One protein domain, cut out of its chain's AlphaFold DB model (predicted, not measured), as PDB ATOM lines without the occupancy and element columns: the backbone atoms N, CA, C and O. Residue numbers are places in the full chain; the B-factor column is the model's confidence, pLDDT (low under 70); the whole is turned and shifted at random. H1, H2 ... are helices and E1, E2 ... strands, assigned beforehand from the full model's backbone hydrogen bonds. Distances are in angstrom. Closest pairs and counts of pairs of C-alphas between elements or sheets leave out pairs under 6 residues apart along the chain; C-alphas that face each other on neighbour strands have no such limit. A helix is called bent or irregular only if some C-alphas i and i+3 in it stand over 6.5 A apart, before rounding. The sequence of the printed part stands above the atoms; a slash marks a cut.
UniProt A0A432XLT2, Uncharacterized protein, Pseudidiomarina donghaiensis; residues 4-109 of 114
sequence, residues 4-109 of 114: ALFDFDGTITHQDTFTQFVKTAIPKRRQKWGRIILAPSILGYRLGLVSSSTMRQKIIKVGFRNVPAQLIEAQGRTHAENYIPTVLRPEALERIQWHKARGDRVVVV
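AT A GLANCE: This is residues 4 to 109 of the 114 residues of an uncharacterized protein of Pseudidiomarina donghaiensis (UniProt A0A432XLT2). Two small lobes stand at opposite ends of an elongated model: at one end the short strand pair E1 and E2 with H6 beside it and H1 nearby, at the other the helical hairpin of H3 and H4. Between them H2 and H5 cross steeply as a bridge. The printed part has 106 residues, mostly helix, in the order E1 H1 H2 H3 H4 H5 H6 E2, with a two-stranded parallel sheet. It is loose, with a radius of gyration of the C-alphas of 16.6 A, and spans 50 by 33 by 20 A, only just elongated.

HOW THE PARTS SIT: E1, residues 4 to 6, and E2, residues 105 to 108, are parallel at 15 degrees, with N 4 and O 105 2.9 A apart, within hydrogen-bond range. H6, residues 90 to 101, comes closest to E2 at the C-alphas of Lys 100 and Val 106, 6.8 A apart. H1, residues 8 to 12, only just touches H6, with 3 pairs of C-alphas within 8 A, the closest Ile 12 and Ala 92 at 5.3 A; H6 does so with residues 92 to 93 alone. H2, residues 17 to 25, touches H5, residues 69 to 82, at a steep tilt of 61 degrees, opposite ways; the C-alphas of Ala 25 and Gln 75 are closest, 6.0 A. H3, residues 28 to 46, and H4, residues 52 to 63, form a hairpin, touching at a shallow tilt of 25 degrees, opposite ways, closest at the C-alphas of Gly 34 and Val 62, 5.9 A. H3 is irregular, C-alphas 37 and 40 being 7.6 A apart, with a kink of 66 degrees near residue 40. H3 and H6 are apart. H1, H2, H4, H5 and H6 have every O i to N i+4 pair within hydrogen-bond range; H3 has 13 of 15.

IN THESE COORDINATES: E1 begins at C-alpha 4 (48.404, -20.065, 71.578), and E2 ends at C-alpha 108 (49.148, -15.140, 78.401). H3 measures 22.8 A from first to last C-alpha, H5 19.8 A, H6 16.4 A and H4 16.0 A. E1, the helices H1 to H6 and E2 make a strand-helix-strand unit, two parallel neighbour strands with helices between.

THE WHOLE: The C-alphas of Ile 36 and Arg 102 are the farthest apart, 50.6 A. The printed part has no cut, and no link is long. Mean pLDDT of the printed part is 93.2, and no printed residue is under 70.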
ATOM      1  N   ALA A   4      49.216 -21.248  71.820       96.00
ATOM      2  CA  ALA A   4      48.404 -20.065  71.578       96.00
ATOM      3  C   ALA A   4      48.831 -18.947  72.536       96.00
ATOM      4  O   ALA A   4      48.676 -19.067  73.756       96.00
ATOM      5  N   LEU A   5      49.392 -17.875  71.980       96.31
ATOM      6  CA  LEU A   5      49.850 -16.706  72.727       96.31
ATOM      7  C   LEU A   5      48.757 -15.638  72.717       96.31
ATOM      8  O   LEU A   5      48.324 -15.209  71.650       96.31
ATOM      9  N   PHE A   6      48.336 -15.198  73.898       95.50
ATOM     10  CA  PHE A   6      47.353 -14.131  74.050       95.50
ATOM     11  C   PHE A   6      47.966 -12.956  74.788       95.50
ATOM     12  O   PHE A   6      48.462 -13.115  75.902       95.50
ATOM     13  N   ASP A   7      47.872 -11.772  74.200       94.00
ATOM     14  CA  ASP A   7      48.029 -10.545  74.969       94.00
ATOM     15  C   ASP A   7      46.850 -10.370  75.946       94.00
ATOM     16  O   ASP A   7      45.778 -10.950  75.756       94.00
ATOM     17  N   PHE A   8      47.048  -9.618  77.030       92.81
ATOM     18  CA  PHE A   8      46.027  -9.438  78.062       92.81
ATOM     19  C   PHE A   8      45.222  -8.157  77.844       92.81
ATOM     20  O   PHE A   8      44.050  -8.214  77.461       92.81
ATOM     21  N   ASP A   9      45.858  -7.006  78.061       91.50
ATOM     22  CA  ASP A   9      45.213  -5.695  78.030       91.50
ATOM     23  C   ASP A   9      44.848  -5.297  76.589       91.50
ATOM     24  O   ASP A   9      45.717  -5.057  75.762       91.50
ATOM     25  N   GLY A  10      43.553  -5.188  76.279       88.69
ATOM     26  CA  GLY A  10      43.074  -4.845  74.928       88.69
ATOM     27  C   GLY A  10      42.877  -6.045  73.991       88.69
ATOM     28  O   GLY A  10      42.251  -5.892  72.935       88.69
ATOM     29  N   THR A  11      43.322  -7.237  74.406       92.69
ATOM     30  CA  THR A  11      43.097  -8.508  73.700       92.69
ATOM     31  C   THR A  11      42.123  -9.404  74.471       92.69
ATOM     32  O   THR A  11      41.017  -9.645  73.989       92.69
ATOM     33  N   ILE A  12      42.486  -9.852  75.681       95.19
ATOM     34  CA  ILE A  12      41.591 -10.605  76.582       95.19
ATOM     35  C   ILE A  12      40.596  -9.673  77.280       95.19
ATOM     36  O   ILE A  12      39.466 -10.071  77.560       95.19
ATOM     37  N   THR A  13      40.994  -8.433  77.552       95.19
ATOM     38  CA  THR A  13      40.128  -7.409  78.142       95.19
ATOM     39  C   THR A  13      39.785  -6.321  77.125       95.19
ATOM     40  O   THR A  13      40.487  -6.104  76.137       95.19
ATOM     41  N   HIS A  14      38.699  -5.586  77.359       92.88
ATOM     42  CA  HIS A  14      38.333  -4.433  76.528       92.88
ATOM     43  C   HIS A  14      39.191  -3.185  76.787       92.88
ATOM     44  O   HIS A  14      39.131  -2.234  76.010       92.88
ATOM     45  N   GLN A  15      39.975  -3.157  77.867       90.88
ATOM     46  CA  GLN A  15      40.690  -1.961  78.305       90.88
ATOM     47  C   GLN A  15      41.908  -2.278  79.179       90.88
ATOM     48  O   GLN A  15      42.006  -3.361  79.750       90.88
ATOM     49  N   ASP A  16      42.799  -1.292  79.326       90.12
ATOM     50  CA  ASP A  16      43.978  -1.361  80.198       90.12
ATOM     51  C   ASP A  16      43.575  -1.494  81.675       90.12
ATOM     52  O   ASP A  16      42.983  -0.589  82.280       90.12
ATOM     53  N   THR A  17      43.919  -2.637  82.258       92.56
ATOM     54  CA  THR A  17      43.595  -3.000  83.644       92.56
ATOM     55  C   THR A  17      44.547  -2.350  84.646       92.56
ATOM     56  O   THR A  17      44.125  -1.927  85.723       92.56
ATOM     57  N   PHE A  18      45.811  -2.147  84.272       91.25
ATOM     58  CA  PHE A  18      46.823  -1.513  85.122       91.25
ATOM     59  C   PHE A  18      46.430  -0.106  85.584       91.25
ATOM     60  O   PHE A  18      46.531   0.214  86.768       91.25
ATOM     61  N   THR A  19      45.972   0.758  84.673       90.12
ATOM     62  CA  THR A  19      45.581   2.131  85.020       90.12
ATOM     63  C   THR A  19      44.441   2.127  86.031       90.12
ATOM     64  O   THR A  19      44.392   2.982  86.920       90.12
ATOM     65  N   GLN A  20      43.525   1.169  85.910       92.25
ATOM     66  CA  GLN A  20      42.397   1.023  86.822       92.25
ATOM     67  C   GLN A  20      42.852   0.484  88.174       92.25
ATOM     68  O   GLN A  20      42.476   1.054  89.196       92.25
ATOM     69  N   PHE A  21      43.755  -0.496  88.188       93.75
ATOM     70  CA  PHE A  21      44.398  -0.968  89.408       93.75
ATOM     71  C   PHE A  21      45.111   0.164  90.161       93.75
ATOM     72  O   PHE A  21      44.847   0.395  91.334       93.75
ATOM     73  N   VAL A  22      45.954   0.950  89.489       92.69
ATOM     74  CA  VAL A  22      46.666   2.095  90.092       92.69
ATOM     75  C   VAL A  22      45.686   3.117  90.683       92.69
ATOM     76  O   VAL A  22      45.919   3.642  91.776       92.69
ATOM     77  N   LYS A  23      44.577   3.399  89.985       91.62
ATOM     78  CA  LYS A  23      43.546   4.344  90.442       91.62
ATOM     79  C   LYS A  23      42.804   3.869  91.689       91.62
ATOM     80  O   LYS A  23      42.393   4.722  92.479       91.62
ATOM     81  N   THR A  24      42.601   2.566  91.858       91.12
ATOM     82  CA  THR A  24      41.866   2.007  93.001       91.12
ATOM     83  C   THR A  24      42.788   1.654  94.168       91.12
ATOM     84  O   THR A  24      42.438   1.909  95.316       91.12
ATOM     85  N   ALA A  25      43.983   1.135  93.888       92.19
ATOM     86  CA  ALA A  25      44.939   0.661  94.884       92.19
ATOM     87  C   ALA A  25      45.676   1.802  95.609       92.19
ATOM     88  O   ALA A  25      45.943   1.721  96.811       92.19
ATOM     89  N   ILE A  26      45.995   2.901  94.916       92.00
ATOM     90  CA  ILE A  26      46.733   4.020  95.519       92.00
ATOM     91  C   ILE A  26      45.751   5.057  96.085       92.00
ATOM     92  O   ILE A  26      44.909   5.564  95.344       92.00
ATOM     93  N   PRO A  27      45.887   5.496  97.350       90.31
ATOM     94  CA  PRO A  27      45.038   6.547  97.912       90.31
ATOM     95  C   PRO A  27      45.088   7.857  97.112       90.31
ATOM     96  O   PRO A  27      46.164   8.313  96.713       90.31
ATOM     97  N   LYS A  28      43.945   8.547  96.969       89.62
ATOM     98  CA  LYS A  28      43.823   9.804  96.192       89.62
ATOM     99  C   LYS A  28      44.880  10.859  96.554       89.62
ATOM    100  O   LYS A  28      45.395  11.541  95.670       89.62
ATOM    101  N   ARG A  29      45.246  10.981  97.838       89.88
ATOM    102  CA  ARG A  29      46.312  11.894  98.298       89.88
ATOM    103  C   ARG A  29      47.657  11.556  97.649       89.88
ATOM    104  O   ARG A  29      48.308  12.450  97.117       89.88
ATOM    105  N   ARG A  30      48.051  10.279  97.646       91.12
ATOM    106  CA  ARG A  30      49.295   9.813  97.014       91.12
ATOM    107  C   ARG A  30      49.246   9.943  95.494       91.12
ATOM    108  O   ARG A  30      50.259  10.300  94.911       91.12
ATOM    109  N   GLN A  31      48.085   9.762  94.862       89.81
ATOM    110  CA  GLN A  31      47.938  10.017  93.422       89.81
ATOM    111  C   GLN A  31      48.183  11.490  93.066       89.81
ATOM    112  O   GLN A  31      48.878  11.774  92.094       89.81
ATOM    113  N   LYS A  32      47.645  12.436  93.853       91.75
ATOM    114  CA  LYS A  32      47.872  13.876  93.634       91.75
ATOM    115  C   LYS A  32      49.356  14.232  93.758       91.75
ATOM    116  O   LYS A  32      49.910  14.829  92.841       91.75
ATOM    117  N   TRP A  33      50.008  13.799  94.837       92.69
ATOM    118  CA  TRP A  33      51.448  14.011  95.023       92.69
ATOM    119  C   TRP A  33      52.284  13.314  93.949       92.69
ATOM    120  O   TRP A  33      53.201  13.913  93.394       92.69
ATOM    121  N   GLY A  34      51.926  12.082  93.594       91.62
ATOM    122  CA  GLY A  34      52.593  11.327  92.543       91.62
ATOM    123  C   GLY A  34      52.501  12.008  91.183       91.62
ATOM    124  O   GLY A  34      53.494  12.046  90.470       91.62
ATOM    125  N   ARG A  35      51.362  12.624  90.843       91.31
ATOM    126  CA  ARG A  35      51.214  13.424  89.614       91.31
ATOM    127  C   ARG A  35      52.145  14.629  89.579       91.31
ATOM    128  O   ARG A  35      52.701  14.899  88.524       91.31
ATOM    129  N   ILE A  36      52.329  15.319  90.706       93.19
ATOM    130  CA  ILE A  36      53.260  16.453  90.802       93.19
ATOM    131  C   ILE A  36      54.698  15.960  90.601       93.19
ATOM    132  O   ILE A  36      55.407  16.468  89.740       93.19
ATOM    133  N   ILE A  37      55.099  14.913  91.329       92.38
ATOM    134  CA  ILE A  37      56.450  14.331  91.247       92.38
ATOM    135  C   ILE A  37      56.744  13.797  89.838       92.38
ATOM    136  O   ILE A  37      57.849  13.945  89.323       92.38
ATOM    137  N   LEU A  38      55.757  13.166  89.204       93.25
ATOM    138  CA  LEU A  38      55.903  12.542  87.892       93.25
ATOM    139  C   LEU A  38      55.610  13.486  86.724       93.25
ATOM    140  O   LEU A  38      55.778  13.059  85.585       93.25
ATOM    141  N   ALA A  39      55.221  14.744  86.960       92.94
ATOM    142  CA  ALA A  39      54.850  15.680  85.897       92.94
ATOM    143  C   ALA A  39      55.915  15.807  84.785       92.94
ATOM    144  O   ALA A  39      55.541  15.673  83.616       92.94
ATOM    145  N   PRO A  40      57.230  15.927  85.083       91.38
ATOM    146  CA  PRO A  40      58.257  15.970  84.039       91.38
ATOM    147  C   PRO A  40      58.337  14.669  83.229       91.38
ATOM    148  O   PRO A  40      58.529  14.687  82.016       91.38
ATOM    149  N   SER A  41      58.143  13.519  83.884       90.44
ATOM    150  CA  SER A  41      58.149  12.215  83.210       90.44
ATOM    151  C   SER A  41      56.898  11.994  82.361       90.44
ATOM    152  O   SER A  41      57.000  11.399  81.295       90.44
ATOM    153  N   ILE A  42      55.739  12.498  82.795       89.94
ATOM    154  CA  ILE A  42      54.496  12.477  82.011       89.94
ATOM    155  C   ILE A  42      54.658  13.327  80.750       89.94
ATOM    156  O   ILE A  42      54.221  12.911  79.678       89.94
ATOM    157  N   LEU A  43      55.302  14.492  80.862       92.31
ATOM    158  CA  LEU A  43      55.609  15.322  79.702       92.31
ATOM    159  C   LEU A  43      56.550  14.584  78.741       92.31
ATOM    160  O   LEU A  43      56.241  14.482  77.560       92.31
ATOM    161  N   GLY A  44      57.627  13.982  79.254       91.06
ATOM    162  CA  GLY A  44      58.531  13.153  78.452       91.06
ATOM    163  C   GLY A  44      57.831  11.971  77.769       91.06
ATOM    164  O   GLY A  44      58.101  11.697  76.606       91.06
ATOM    165  N   TYR A  45      56.883  11.316  78.444       89.50
ATOM    166  CA  TYR A  45      56.063  10.249  77.856       89.50
ATOM    167  C   TYR A  45      55.193  10.769  76.706       89.50
ATOM    168  O   TYR A  45      55.153  10.165  75.639       89.50
ATOM    169  N   ARG A  46      54.543  11.928  76.882       88.75
ATOM    170  CA  ARG A  46      53.742  12.564  75.821       88.75
ATOM    171  C   ARG A  46      54.573  13.013  74.623       88.75
ATOM    172  O   ARG A  46      54.059  13.016  73.513       88.75
ATOM    173  N   LEU A  47      55.833  13.378  74.849       91.31
ATOM    174  CA  LEU A  47      56.790  13.741  73.803       91.31
ATOM    175  C   LEU A  47      57.467  12.518  73.153       91.31
ATOM    176  O   LEU A  47      58.343  12.693  72.316       91.31
ATOM    177  N   GLY A  48      57.108  11.289  73.546       88.94
ATOM    178  CA  GLY A  48      57.706  10.056  73.019       88.94
ATOM    179  C   GLY A  48      59.121   9.755  73.532       88.94
ATOM    180  O   GLY A  48      59.739   8.795  73.088       88.94
ATOM    181  N   LEU A  49      59.634  10.539  74.486       90.50
ATOM    182  CA  LEU A  49      60.978  10.393  75.064       90.50
ATOM    183  C   LEU A  49      61.043   9.335  76.174       90.50
ATOM    184  O   LEU A  49      62.120   8.882  76.551       90.50
ATOM    185  N   VAL A  50      59.895   8.979  76.749       87.94
ATOM    186  CA  VAL A  50      59.776   7.977  77.815       87.94
ATOM    187  C   VAL A  50      58.849   6.876  77.326       87.94
ATOM    188  O   VAL A  50      57.755   7.165  76.853       87.94
ATOM    189  N   SER A  51      59.263   5.617  77.460       88.44
ATOM    190  CA  SER A  51      58.427   4.473  77.088       88.44
ATOM    191  C   SER A  51      57.280   4.256  78.081       88.44
ATOM    192  O   SER A  51      57.323   4.680  79.243       88.44
ATOM    193  N   SER A  52      56.246   3.538  77.642       85.62
ATOM    194  CA  SER A  52      55.121   3.149  78.498       85.62
ATOM    195  C   SER A  52      55.568   2.281  79.677       85.62
ATOM    196  O   SER A  52      55.125   2.522  80.799       85.62
ATOM    197  N   SER A  53      56.496   1.341  79.467       87.19
ATOM    198  CA  SER A  53      57.056   0.494  80.529       87.19
ATOM    199  C   SER A  53      57.780   1.319  81.595       87.19
ATOM    200  O   SER A  53      57.456   1.224  82.780       87.19
ATOM    201  N   THR A  54      58.673   2.228  81.190       89.69
ATOM    202  CA  THR A  54      59.372   3.127  82.121       89.69
ATOM    203  C   THR A  54      58.391   4.011  82.887       89.69
ATOM    204  O   THR A  54      58.568   4.256  84.084       89.69
ATOM    205  N   MET A  55      57.327   4.482  82.231       90.94
ATOM    206  CA  MET A  55      56.304   5.282  82.898       90.94
ATOM    207  C   MET A  55      55.539   4.466  83.954       90.94
ATOM    208  O   MET A  55      55.353   4.951  85.072       90.94
ATOM    209  N   ARG A  56      55.156   3.217  83.652       90.62
ATOM    210  CA  ARG A  56      54.501   2.304  84.609       90.62
ATOM    211  C   ARG A  56      55.396   2.022  85.817       90.62
ATOM    212  O   ARG A  56      54.943   2.179  86.949       90.62
ATOM    213  N   GLN A  57      56.679   1.727  85.600       91.00
ATOM    214  CA  GLN A  57      57.651   1.519  86.684       91.00
ATOM    215  C   GLN A  57      57.762   2.745  87.603       91.00
ATOM    216  O   GLN A  57      57.736   2.620  88.830       91.00
ATOM    217  N   LYS A  58      57.823   3.955  87.030       92.19
ATOM    218  CA  LYS A  58      57.838   5.208  87.803       92.19
ATOM    219  C   LYS A  58      56.555   5.402  88.616       92.19
ATOM    220  O   LYS A  58      56.633   5.789  89.783       92.19
ATOM    221  N   ILE A  59      55.389   5.109  88.032       92.19
ATOM    222  CA  ILE A  59      54.093   5.171  88.724       92.19
ATOM    223  C   ILE A  59      54.076   4.224  89.921       92.19
ATOM    224  O   ILE A  59      53.699   4.649  91.011       92.19
ATOM    225  N   ILE A  60      54.529   2.981  89.752       92.06
ATOM    226  CA  ILE A  60      54.573   1.989  90.834       92.06
ATOM    227  C   ILE A  60      55.514   2.453  91.940       92.06
ATOM    228  O   ILE A  60      55.120   2.513  93.105       92.06
ATOM    229  N   LYS A  61      56.737   2.854  91.573       91.75
ATOM    230  CA  LYS A  61      57.765   3.290  92.523       91.75
ATOM    231  C   LYS A  61      57.302   4.469  93.371       91.75
ATOM    232  O   LYS A  61      57.598   4.510  94.560       91.75
ATOM    233  N   VAL A  62      56.591   5.430  92.781       93.25
ATOM    234  CA  VAL A  62      56.078   6.604  93.506       93.25
ATOM    235  C   VAL A  62      54.788   6.281  94.263       93.25
ATOM    236  O   VAL A  62      54.640   6.669  95.420       93.25
ATOM    237  N   GLY A  63      53.860   5.562  93.634       91.44
ATOM    238  CA  GLY A  63      52.536   5.267  94.176       91.44
ATOM    239  C   GLY A  63      52.556   4.306  95.362       91.44
ATOM    240  O   GLY A  63      51.896   4.552  96.378       91.44
ATOM    241  N   PHE A  64      53.371   3.257  95.260       92.69
ATOM    242  CA  PHE A  64      53.479   2.186  96.249       92.69
ATOM    243  C   PHE A  64      54.727   2.295  97.133       92.69
ATOM    244  O   PHE A  64      55.048   1.367  97.873       92.69
ATOM    245  N   ARG A  65      55.425   3.442  97.125       92.75
ATOM    246  CA  ARG A  65      56.565   3.667  98.024       92.75
ATOM    247  C   ARG A  65      56.157   3.431  99.480       92.75
ATOM    248  O   ARG A  65      55.177   4.017  99.949       92.75
ATOM    249  N   ASN A  66      56.926   2.612 100.196       92.44
ATOM    250  CA  ASN A  66      56.680   2.250 101.597       92.44
ATOM    251  C   ASN A  66      55.279   1.644 101.838       92.44
ATOM    252  O   ASN A  66      54.697   1.855 102.900       92.44
ATOM    253  N   VAL A  67      54.701   0.960 100.844       92.19
ATOM    254  CA  VAL A  67      53.491   0.149 101.028       92.19
ATOM    255  C   VAL A  67      53.924  -1.310 101.211       92.19
ATOM    256  O   VAL A  67      54.666  -1.812 100.368       92.19
ATOM    257  N   PRO A  68      53.491  -1.993 102.287       94.44
ATOM    258  CA  PRO A  68      53.736  -3.420 102.470       94.44
ATOM    259  C   PRO A  68      53.254  -4.246 101.277       94.44
ATOM    260  O   PRO A  68      52.136  -4.049 100.795       94.44
ATOM    261  N   ALA A  69      54.070  -5.206 100.838       93.06
ATOM    262  CA  ALA A  69      53.748  -6.061  99.697       93.06
ATOM    263  C   ALA A  69      52.426  -6.822  99.894       93.06
ATOM    264  O   ALA A  69      51.646  -6.913  98.952       93.06
ATOM    265  N   GLN A  70      52.116  -7.263 101.123       95.38
ATOM    266  CA  GLN A  70      50.862  -7.971 101.406       95.38
ATOM    267  C   GLN A  70      49.623  -7.108 101.134       95.38
ATOM    268  O   GLN A  70      48.599  -7.620 100.690       95.38
ATOM    269  N   LEU A  71      49.702  -5.791 101.367       93.94
ATOM    270  CA  LEU A  71      48.589  -4.889 101.062       93.94
ATOM    271  C   LEU A  71      48.400  -4.736  99.553       93.94
ATOM    272  O   LEU A  71      47.265  -4.725  99.084       93.94
ATOM    273  N   ILE A  72      49.496  -4.651  98.798       93.88
ATOM    274  CA  ILE A  72      49.449  -4.576  97.332       93.88
ATOM    275  C   ILE A  72      48.873  -5.877  96.765       93.88
ATOM    276  O   ILE A  72      48.017  -5.831  95.886       93.88
ATOM    277  N   GLU A  73      49.291  -7.028  97.294       94.56
ATOM    278  CA  GLU A  73      48.774  -8.337  96.890       94.56
ATOM    279  C   GLU A  73      47.277  -8.470  97.194       94.56
ATOM    280  O   GLU A  73      46.509  -8.870  96.321       94.56
ATOM    281  N   ALA A  74      46.835  -8.068  98.390       95.69
ATOM    282  CA  ALA A  74      45.421  -8.081  98.753       95.69
ATOM    283  C   ALA A  74      44.589  -7.179  97.826       95.69
ATOM    284  O   ALA A  74      43.544  -7.596  97.332       95.69
ATOM    285  N   GLN A  75      45.074  -5.972  97.519       94.94
ATOM    286  CA  GLN A  75      44.437  -5.090  96.537       94.94
ATOM    287  C   GLN A  75      44.410  -5.717  95.137       94.94
ATOM    288  O   GLN A  75      43.417  -5.576  94.423       94.94
ATOM    289  N   GLY A  76      45.484  -6.408  94.750       94.75
ATOM    290  CA  GLY A  76      45.591  -7.136  93.488       94.75
ATOM    291  C   GLY A  76      44.562  -8.256  93.382       94.75
ATOM    292  O   GLY A  76      43.875  -8.350  92.369       94.75
ATOM    293  N   ARG A  77      44.384  -9.043  94.449       95.81
ATOM    294  CA  ARG A  77      43.365 -10.098  94.531       95.81
ATOM    295  C   ARG A  77      41.959  -9.520  94.402       95.81
ATOM    296  O   ARG A  77      41.218  -9.932  93.518       95.81
ATOM    297  N   THR A  78      41.643  -8.475  95.167       95.25
ATOM    298  CA  THR A  78      40.356  -7.772  95.062       95.25
ATOM    299  C   THR A  78      40.109  -7.227  93.652       95.25
ATOM    300  O   THR A  78      38.980  -7.257  93.164       95.25
ATOM    301  N   HIS A  79      41.143  -6.720  92.974       94.75
ATOM    302  CA  HIS A  79      41.033  -6.250  91.595       94.75
ATOM    303  C   HIS A  79      40.790  -7.407  90.614       94.75
ATOM    304  O   HIS A  79      39.920  -7.306  89.750       94.75
ATOM    305  N   ALA A  80      41.513  -8.515  90.768       94.50
ATOM    306  CA  ALA A  80      41.344  -9.709  89.949       94.50
ATOM    307  C   ALA A  80      39.942 -10.318  90.092       94.50
ATOM    308  O   ALA A  80      39.343 -10.701  89.094       94.50
ATOM    309  N   GLU A  81      39.407 -10.364  91.308       95.69
ATOM    310  CA  GLU A  81      38.112 -10.984  91.599       95.69
ATOM    311  C   GLU A  81      36.934 -10.090  91.204       95.69
ATOM    312  O   GLU A  81      35.973 -10.566  90.610       95.69
ATOM    313  N   ASN A  82      37.007  -8.787  91.494       95.19
ATOM    314  CA  ASN A  82      35.844  -7.908  91.347       95.19
ATOM    315  C   ASN A  82      35.854  -7.084  90.063       95.19
ATOM    316  O   ASN A  82      34.795  -6.709  89.569       95.19
ATOM    317  N   TYR A  83      37.033  -6.740  89.540       94.88
ATOM    318  CA  TYR A  83      37.142  -5.819  88.414       94.88
ATOM    319  C   TYR A  83      37.381  -6.537  87.090       94.88
ATOM    320  O   TYR A  83      36.669  -6.267  86.124       94.88
ATOM    321  N   ILE A  84      38.336  -7.470  87.033       94.88
ATOM    322  CA  ILE A  84      38.681  -8.160  85.780       94.88
ATOM    323  C   ILE A  84      37.463  -8.811  85.105       94.88
ATOM    324  O   ILE A  84      37.294  -8.563  83.910       94.88
ATOM    325  N   PRO A  85      36.556  -9.528  85.805       95.25
ATOM    326  CA  PRO A  85      35.386 -10.136  85.165       95.25
ATOM    327  C   PRO A  85      34.479  -9.134  84.447       95.25
ATOM    328  O   PRO A  85      33.822  -9.493  83.476       95.25
ATOM    329  N   THR A  86      34.471  -7.872  84.885       95.12
ATOM    330  CA  THR A  86      33.626  -6.814  84.308       95.12
ATOM    331  C   THR A  86      34.177  -6.234  83.006       95.12
ATOM    332  O   THR A  86      33.475  -5.497  82.321       95.12
ATOM    333  N   VAL A  87      35.429  -6.550  82.657       95.69
ATOM    334  CA  VAL A  87      36.112  -6.027  81.464       95.69
ATOM    335  C   VAL A  87      36.624  -7.118  80.526       95.69
ATOM    336  O   VAL A  87      37.305  -6.797  79.549       95.69
ATOM    337  N   LEU A  88      36.329  -8.392  80.807       96.19
ATOM    338  CA  LEU A  88      36.678  -9.505  79.925       96.19
ATOM    339  C   LEU A  88      35.944  -9.386  78.591       96.19
ATOM    340  O   LEU A  88      34.768  -9.035  78.548       96.19
ATOM    341  N   ARG A  89      36.648  -9.727  77.512       96.25
ATOM    342  CA  ARG A  89      36.091  -9.831  76.169       96.25
ATOM    343  C   ARG A  89      35.540 -11.245  75.946       96.25
ATOM    344  O   ARG A  89      36.347 -12.183  75.921       96.25
ATOM    345  N   PRO A  90      34.218 -11.432  75.772       95.50
ATOM    346  CA  PRO A  90      33.623 -12.759  75.593       95.50
ATOM    347  C   PRO A  90      34.252 -13.549  74.442       95.50
ATOM    348  O   PRO A  90      34.606 -14.713  74.610       95.50
ATOM    349  N   GLU A  91      34.522 -12.894  73.315       95.88
ATOM    350  CA  GLU A  91      35.104 -13.512  72.121       95.88
ATOM    351  C   GLU A  91      36.533 -14.020  72.372       95.88
ATOM    352  O   GLU A  91      36.960 -15.038  71.818       95.88
ATOM    353  N   ALA A  92      37.291 -13.330  73.231       95.44
ATOM    354  CA  ALA A  92      38.621 -13.779  73.629       95.44
ATOM    355  C   ALA A  92      38.537 -15.014  74.538       95.44
ATOM    356  O   ALA A  92      39.334 -15.942  74.386       95.44
ATOM    357  N   LEU A  93      37.551 -15.062  75.442       95.81
ATOM    358  CA  LEU A  93      37.304 -16.230  76.290       95.81
ATOM    359  C   LEU A  93      36.886 -17.447  75.467       95.81
ATOM    360  O   LEU A  93      37.435 -18.528  75.680       95.81
ATOM    361  N   GLU A  94      35.984 -17.276  74.502       96.94
ATOM    362  CA  GLU A  94      35.588 -18.337  73.572       96.94
ATOM    363  C   GLU A  94      36.796 -18.881  72.808       96.94
ATOM    364  O   GLU A  94      36.999 -20.094  72.727       96.94
ATOM    365  N   ARG A  95      37.667 -17.995  72.307       96.81
ATOM    366  CA  ARG A  95      38.877 -18.415  71.591       96.81
ATOM    367  C   ARG A  95      39.848 -19.177  72.491       96.81
ATOM    368  O   ARG A  95      40.405 -20.191  72.070       96.81
ATOM    369  N   ILE A  96      40.041 -18.722  73.727       96.56
ATOM    370  CA  ILE A  96      40.864 -19.421  74.720       96.56
ATOM    371  C   ILE A  96      40.289 -20.810  75.012       96.56
ATOM    372  O   ILE A  96      41.043 -21.783  75.064       96.56
ATOM    373  N   GLN A  97      38.972 -20.919  75.197       97.00
ATOM    374  CA  GLN A  97      38.305 -22.199  75.437       97.00
ATOM    375  C   GLN A  97      38.448 -23.141  74.240       97.00
ATOM    376  O   GLN A  97      38.746 -24.318  74.435       97.00
ATOM    377  N   TRP A  98      38.330 -22.626  73.016       97.56
ATOM    378  CA  TRP A  98      38.535 -23.399  71.793       97.56
ATOM    379  C   TRP A  98      39.948 -24.000  71.705       97.56
ATOM    380  O   TRP A  98      40.092 -25.195  71.450       97.56
ATOM    381  N   HIS A  99      40.990 -23.211  71.995       97.31
ATOM    382  CA  HIS A  99      42.370 -23.714  72.050       97.31
ATOM    383  C   HIS A  99      42.556 -24.759  73.157       97.31
ATOM    384  O   HIS A  99      43.140 -25.817  72.924       97.31
ATOM    385  N   LYS A 100      41.999 -24.511  74.350       96.31
ATOM    386  CA  LYS A 100      42.042 -25.479  75.458       96.31
ATOM    387  C   LYS A 100      41.371 -26.805  75.093       96.31
ATOM    388  O   LYS A 100      41.931 -27.855  75.383       96.31
ATOM    389  N   ALA A 101      40.212 -26.767  74.435       97.12
ATOM    390  CA  ALA A 101      39.475 -27.962  74.020       97.12
ATOM    391  C   ALA A 101      40.240 -28.807  72.986       97.12
ATOM    392  O   ALA A 101      40.100 -30.026  72.960       97.12
ATOM    393  N   ARG A 102      41.091 -28.179  72.167       96.88
ATOM    394  CA  ARG A 102      41.992 -28.860  71.222       96.88
ATOM    395  C   ARG A 102      43.252 -29.449  71.864       96.88
ATOM    396  O   ARG A 102      44.005 -30.137  71.182       96.88
ATOM    397  N   GLY A 103      43.497 -29.172  73.146       96.44
ATOM    398  CA  GLY A 103      44.736 -29.546  73.829       96.44
ATOM    399  C   GLY A 103      45.917 -28.619  73.525       96.44
ATOM    400  O   GLY A 103      47.063 -28.997  73.773       96.44
ATOM    401  N   ASP A 104      45.665 -27.417  72.995       97.19
ATOM    402  CA  ASP A 104      46.711 -26.417  72.779       97.19
ATOM    403  C   ASP A 104      47.160 -25.811  74.117       97.19
ATOM    404  O   ASP A 104      46.377 -25.615  75.055       97.19
ATOM    405  N   ARG A 105      48.441 -25.449  74.197       96.62
ATOM    406  CA  ARG A 105      48.979 -24.725  75.349       96.62
ATOM    407  C   ARG A 105      48.654 -23.241  75.206       96.62
ATOM    408  O   ARG A 105      49.256 -22.543  74.396       96.62
ATOM    409  N   VAL A 106      47.748 -22.746  76.042       96.62
ATOM    410  CA  VAL A 106      47.431 -21.313  76.125       96.62
ATOM    411  C   VAL A 106      48.418 -20.611  77.057       96.62
ATOM    412  O   VAL A 106      48.572 -21.007  78.213       96.62
ATOM    413  N   VAL A 107      49.066 -19.555  76.568       96.06
ATOM    414  CA  VAL A 107      49.989 -18.712  77.339       96.06
ATOM    415  C   VAL A 107      49.549 -17.258  77.222       96.06
ATOM    416  O   VAL A 107      49.370 -16.746  76.120       96.06
ATOM    417  N   VAL A 108      49.395 -16.585  78.362       94.06
ATOM    418  CA  VAL A 108      49.148 -15.140  78.401       94.06
ATOM    419  C   VAL A 108      50.491 -14.416  78.440       94.06
ATOM    420  O   VAL A 108      51.311 -14.680  79.317       94.06
ATOM    421  N   VAL A 109      50.715 -13.513  77.490       92.25
ATOM    422  CA  VAL A 109      51.926 -12.702  77.352       92.25
ATOM    423  C   VAL A 109      51.526 -11.246  77.543       92.25
ATOM    424  O   VAL A 109      50.927 -10.661  76.654       92.25
TER     425      VAL A 109